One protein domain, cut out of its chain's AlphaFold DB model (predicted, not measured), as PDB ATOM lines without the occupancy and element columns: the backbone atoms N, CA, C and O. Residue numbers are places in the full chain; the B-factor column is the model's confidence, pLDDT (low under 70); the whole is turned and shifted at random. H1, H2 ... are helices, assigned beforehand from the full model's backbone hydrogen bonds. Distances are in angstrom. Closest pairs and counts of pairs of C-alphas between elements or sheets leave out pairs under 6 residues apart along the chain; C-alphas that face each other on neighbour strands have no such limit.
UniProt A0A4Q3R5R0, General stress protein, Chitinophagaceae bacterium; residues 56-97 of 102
ATOM      1  N   ASP A  56     -15.944  33.562  28.271       92.94
ATOM      2  CA  ASP A  56     -16.822  34.105  27.239       92.94
ATOM      3  C   ASP A  56     -17.158  33.048  26.193       92.94
ATOM      4  O   ASP A  56     -18.332  32.848  25.897       92.94
ATOM      5  N   GLU A  57     -16.184  32.258  25.756       92.00
ATOM      6  CA  GLU A  57     -16.419  31.142  24.840       92.00
ATOM      7  C   GLU A  57     -17.357  30.076  25.428       92.00
ATOM      8  O   GLU A  57     -18.290  29.621  24.762       92.00
ATOM      9  N   ALA A  58     -17.188  29.737  26.710       93.38
ATOM     10  CA  ALA A  58     -18.081  28.814  27.412       93.38
ATOM     11  C   ALA A  58     -19.525  29.326  27.426       93.38
ATOM     12  O   ALA A  58     -20.472  28.562  27.213       93.38
ATOM     13  N   ARG A  59     -19.706  30.637  27.622       93.62
ATOM     14  CA  ARG A  59     -21.024  31.275  27.540       93.62
ATOM     15  C   ARG A  59     -21.575  31.250  26.127       93.62
ATOM     16  O   ARG A  59     -22.764  30.994  25.964       93.62
ATOM     17  N   GLU A  60     -20.754  31.514  25.117       94.81
ATOM     18  CA  GLU A  60     -21.202  31.530  23.727       94.81
ATOM     19  C   GLU A  60     -21.651  30.151  23.255       94.81
ATOM     20  O   GLU A  60     -22.738  30.031  22.681       94.81
ATOM     21  N   ALA A  61     -20.884  29.098  23.547       94.00
ATOM     22  CA  ALA A  61     -21.308  27.744  23.212       94.00
ATOM     23  C   ALA A  61     -22.517  27.307  24.038       94.00
ATOM     24  O   ALA A  61     -23.432  26.697  23.486       94.00
ATOM     25  N   GLY A  62     -22.576  27.669  25.325       93.12
ATOM     26  CA  GLY A  62     -23.755  27.440  26.159       93.12
ATOM     27  C   GLY A  62     -25.003  28.111  25.580       93.12
ATOM     28  O   GLY A  62     -26.050  27.478  25.452       93.12
ATOM     29  N   ARG A  63     -24.880  29.367  25.135       95.12
ATOM     30  CA  ARG A  63     -25.941  30.121  24.454       95.12
ATOM     31  C   ARG A  63     -26.351  29.440  23.149       95.12
ATOM     32  O   ARG A  63     -27.542  29.260  22.920       95.12
ATOM     33  N   LYS A  64     -25.392  29.033  22.312       95.38
ATOM     34  CA  LYS A  64     -25.654  28.358  21.030       95.38
ATOM     35  C   LYS A  64     -26.354  27.011  21.229       95.38
ATOM     36  O   LYS A  64     -27.342  26.735  20.558       95.38
ATOM     37  N   GLY A  65     -25.888  26.200  22.176       91.69
ATOM     38  CA  GLY A  65     -26.532  24.937  22.542       91.69
ATOM     39  C   GLY A  65     -27.937  25.163  23.097       91.69
ATOM     40  O   GLY A  65     -28.889  24.522  22.656       91.69
ATOM     41  N   GLY A  66     -28.087  26.146  23.988       91.12
ATOM     42  CA  GLY A  66     -29.376  26.550  24.540       91.12
ATOM     43  C   GLY A  66     -30.378  26.953  23.462       91.12
ATOM     44  O   GLY A  66     -31.501  26.466  23.487       91.12
ATOM     45  N   GLN A  67     -29.968  27.754  22.474       91.62
ATOM     46  CA  GLN A  67     -30.815  28.161  21.342       91.62
ATOM     47  C   GLN A  67     -31.290  26.986  20.476       91.62
ATOM     48  O   GLN A  67     -32.363  27.058  19.875       91.62
ATOM     49  N   ILE A  68     -30.489  25.924  20.366       89.88
ATOM     50  CA  ILE A  68     -30.862  24.717  19.618       89.88
ATOM     51  C   ILE A  68     -31.905  23.928  20.413       89.88
ATOM     52  O   ILE A  68     -32.965  23.598  19.882       89.88
ATOM     53  N   VAL A  69     -31.626  23.662  21.692       87.69
ATOM     54  CA  VAL A  69     -32.483  22.832  22.552       87.69
ATOM     55  C   VAL A  69     -33.795  23.543  22.901       87.69
ATOM     56  O   VAL A  69     -34.847  22.907  22.956       87.69
ATOM     57  N   SER A  70     -33.778  24.872  23.052       87.75
ATOM     58  CA  SER A  70     -34.948  25.666  23.450       87.75
ATOM     59  C   SER A  70     -36.072  25.700  22.416       87.75
ATOM     60  O   SER A  70     -37.160  26.182  22.724       87.75
ATOM     61  N   ARG A  71     -35.837  25.217  21.190       90.81
ATOM     62  CA  ARG A  71     -36.869  25.139  20.143       90.81
ATOM     63  C   ARG A  71     -37.970  24.138  20.490       90.81
ATOM     64  O   ARG A  71     -39.101  24.317  20.051       90.81
ATOM     65  N   ASN A  72     -37.659  23.107  21.278       92.62
ATOM     66  CA  ASN A  72     -38.644  22.127  21.720       92.62
ATOM     67  C   ASN A  72     -39.190  22.509  23.104       92.62
ATOM     68  O   ASN A  72     -38.572  22.246  24.137       92.62
ATOM     69  N   ARG A  73     -40.369  23.132  23.113       89.38
ATOM     70  CA  ARG A  73     -41.019  23.608  24.339       89.38
ATOM     71  C   ARG A  73     -41.391  22.471  25.292       89.38
ATOM     72  O   ARG A  73     -41.199  22.619  26.498       89.38
ATOM     73  N   ASP A  74     -41.872  21.351  24.762       92.31
ATOM     74  CA  ASP A  74     -42.301  20.208  25.571       92.31
ATOM     75  C   ASP A  74     -41.105  19.582  26.286       92.31
ATOM     76  O   ASP A  74     -41.130  19.410  27.506       92.31
ATOM     77  N   HIS A  75     -40.001  19.383  25.561       92.25
ATOM     78  CA  HIS A  75     -38.739  18.911  26.127       92.25
ATOM     79  C   HIS A  75     -38.211  19.834  27.236       92.25
ATOM     80  O   HIS A  75     -37.817  19.369  28.307       92.25
ATOM     81  N   MET A  76     -38.254  21.155  27.026       91.88
ATOM     82  CA  MET A  76     -37.831  22.123  28.046       91.88
ATOM     83  C   MET A  76     -38.727  22.081  29.288       91.88
ATOM     84  O   MET A  76     -38.229  22.187  30.411       91.88
ATOM     85  N   SER A  77     -40.035  21.893  29.107       92.94
ATOM     86  CA  SER A  77     -40.976  21.764  30.221       92.94
ATOM     87  C   SER A  77     -40.725  20.495  31.046       92.94
ATOM     88  O   SER A  77     -40.786  20.536  32.276       92.94
ATOM     89  N   GLU A  78     -40.369  19.390  30.389       93.25
ATOM     90  CA  GLU A  78     -40.033  18.121  31.033       93.25
ATOM     91  C   GLU A  78     -38.727  18.227  31.828       93.25
ATOM     92  O   GLU A  78     -38.689  17.852  33.005       93.25
ATOM     93  N   ILE A  79     -37.679  18.815  31.234       91.44
ATOM     94  CA  ILE A  79     -36.413  19.096  31.927       91.44
ATOM     95  C   ILE A  79     -36.664  19.969  33.158       91.44
ATOM     96  O   ILE A  79     -36.192  19.644  34.251       91.44
ATOM     97  N   GLY A  80     -37.428  21.056  33.004       92.50
ATOM     98  CA  GLY A  80     -37.767  21.962  34.100       92.50
ATOM     99  C   GLY A  80     -38.513  21.252  35.230       92.50
ATOM    100  O   GLY A  80     -38.147  21.392  36.399       92.50
ATOM    101  N   ARG A  81     -39.502  20.416  34.891       94.81
ATOM    102  CA  ARG A  81     -40.256  19.608  35.860       94.81
ATOM    103  C   ARG A  81     -39.346  18.640  36.615       94.81
ATOM    104  O   ARG A  81     -39.374  18.621  37.844       94.81
ATOM    105  N   LYS A  82     -38.503  17.884  35.903       94.75
ATOM    106  CA  LYS A  82     -37.564  16.919  36.501       94.75
ATOM    107  C   LYS A  82     -36.535  17.606  37.402       94.75
ATOM    108  O   LYS A  82     -36.221  17.102  38.484       94.75
ATOM    109  N   GLY A  83     -36.035  18.771  36.989       93.50
ATOM    110  CA  GLY A  83     -35.143  19.608  37.792       93.50
ATOM    111  C   GLY A  83     -35.821  20.123  39.065       93.50
ATOM    112  O   GLY A  83     -35.259  20.011  40.158       93.50
ATOM    113  N   GLY A  84     -37.061  20.602  38.943       93.19
ATOM    114  CA  GLY A  84     -37.898  21.020  40.066       93.19
ATOM    115  C   GLY A  84     -38.112  19.895  41.076       93.19
ATOM    116  O   GLY A  84     -37.803  20.070  42.252       93.19
ATOM    117  N   GLN A  85     -38.529  18.716  40.613       91.62
ATOM    118  CA  GLN A  85     -38.725  17.530  41.456       91.62
ATOM    119  C   GLN A  85     -37.433  17.099  42.162       91.62
ATOM    120  O   GLN A  85     -37.439  16.865  43.368       91.62
ATOM    121  N   SER A  86     -36.307  17.059  41.442       90.69
ATOM    122  CA  SER A  86     -35.010  16.661  42.011       90.69
ATOM    123  C   SER A  86     -34.522  17.647  43.079       90.69
ATOM    124  O   SER A  86     -34.000  17.242  44.120       90.69
ATOM    125  N   SER A  87     -34.699  18.951  42.843       88.62
ATOM    126  CA  SER A  87     -34.336  19.987  43.817       88.62
ATOM    127  C   SER A  87     -35.279  20.002  45.026       88.62
ATOM    128  O   SER A  87     -34.813  20.124  46.158       88.62
ATOM    129  N   GLY A  88     -36.582  19.805  44.802       85.69
ATOM    130  CA  GLY A  88     -37.598  19.714  45.847       85.69
ATOM    131  C   GLY A  88     -37.368  18.518  46.766       85.69
ATOM    132  O   GLY A  88     -37.337  18.681  47.982       85.69
ATOM    133  N   GLN A  89     -37.083  17.345  46.196       85.00
ATOM    134  CA  GLN A  89     -36.782  16.139  46.965       85.00
ATOM    135  C   GLN A  89     -35.502  16.290  47.798       85.00
ATOM    136  O   GLN A  89     -35.467  15.869  48.953       85.00
ATOM    137  N   ARG A  90     -34.452  16.921  47.249       83.75
ATOM    138  CA  ARG A  90     -33.239  17.237  48.024       83.75
ATOM    139  C   ARG A  90     -33.544  18.162  49.196       83.75
ATOM    140  O   ARG A  90     -33.056  17.911  50.289       83.75
ATOM    141  N   ARG A  91     -34.357  19.202  48.987       80.88
ATOM    142  CA  ARG A  91     -34.751  20.135  50.056       80.88
ATOM    143  C   ARG A  91     -35.584  19.459  51.137       80.88
ATOM    144  O   ARG A  91     -35.326  19.703  52.306       80.88
ATOM    145  N   GLN A  92     -36.524  18.592  50.766       79.50
ATOM    146  CA  GLN A  92     -37.307  17.820  51.733       79.50
ATOM    147  C   GLN A  92     -36.424  16.891  52.564       79.50
ATOM    148  O   GLN A  92     -36.522  16.927  53.783       79.50
ATOM    149  N   ARG A  93     -35.505  16.144  51.932       75.88
ATOM    150  CA  ARG A  93     -34.546  15.290  52.658       75.88
ATOM    151  C   ARG A  93     -33.659  16.083  53.619       75.88
ATOM    152  O   ARG A  93     -33.450  15.658  54.744       75.88
ATOM    153  N   ASN A  94     -33.158  17.239  53.185       74.38
ATOM    154  CA  ASN A  94     -32.283  18.070  54.015       74.38
ATOM    155  C   ASN A  94     -33.046  18.828  55.118       74.38
ATOM    156  O   ASN A  94     -32.448  19.249  56.101       74.38
ATOM    157  N   GLY A  95     -34.350  19.049  54.929       71.06
ATOM    158  CA  GLY A  95     -35.237  19.643  55.926       71.06
ATOM    159  C   GLY A  95     -35.637  18.647  57.010       71.06
ATOM    160  O   GLY A  95     -35.594  19.001  58.178       71.06
ATOM    161  N   SER A  96     -35.943  17.399  56.641       61.88
ATOM    162  CA  SER A  96     -36.300  16.340  57.597       61.88
ATOM    163  C   SER A  96     -35.148  15.933  58.522       61.88
ATOM    164  O   SER A  96     -35.392  15.556  59.662       61.88
ATOM    165  N   ASP A  97     -33.902  16.044  58.053       61.69
ATOM    166  CA  ASP A  97     -32.702  15.719  58.842       61.69
ATOM    167  C   ASP A  97     -32.473  16.728  59.988       61.69
ATOM    168  O   ASP A  97     -32.075  16.355  61.081       61.69
TER     169      ASP A  97
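AT A GLANCE: This is residues 56 to 97 of the 102 residues of the protein "General stress protein" of Chitinophagaceae bacterium (UniProt A0A4Q3R5R0). Two helices, H2 long and H1 shorter, meet near their ends at a tight link and open out as a wide V, with no other part to fill the space between the arms. The printed part has 42 residues, with two named helices in the order H1, H2 and no named strand; the class is all helix. It is extended, with a radius of gyration of the C-alphas of 14.7 A, and only just flat, spanning 40 by 27 by 5 A.

IN THESE COORDINATES: Find C-alpha 73 at (-41.019, 23.608, 24.339); from there H2, residues 73 to 97, runs 36.4 A to C-alpha 97 at (-32.702, 15.719, 58.842). H1, residues 56 to 69, starts at C-alpha 56 at (-16.822, 34.105, 27.239) and runs 19.9 A.

HOW THE PARTS SIT: Look at Val 69 and Met 76: their C-alphas, the closest of H1 and H2, are 7.7 A apart, and the helices are close but not clearly touching. Their lines stand at a steep tilt of 66 degrees, opposite ways. In H1 and H2 every O i to N i+4 pair is within hydrogen-bond range.

THE WHOLE: The C-alphas of Glu 57 and Ser 96, the two farthest apart, are 41.1 A apart. The printed part has no cut, and the link from H1 to H2 is tight. Look to residues 96 to 97 for pLDDT under 70; the mean of the printed part is 88.3.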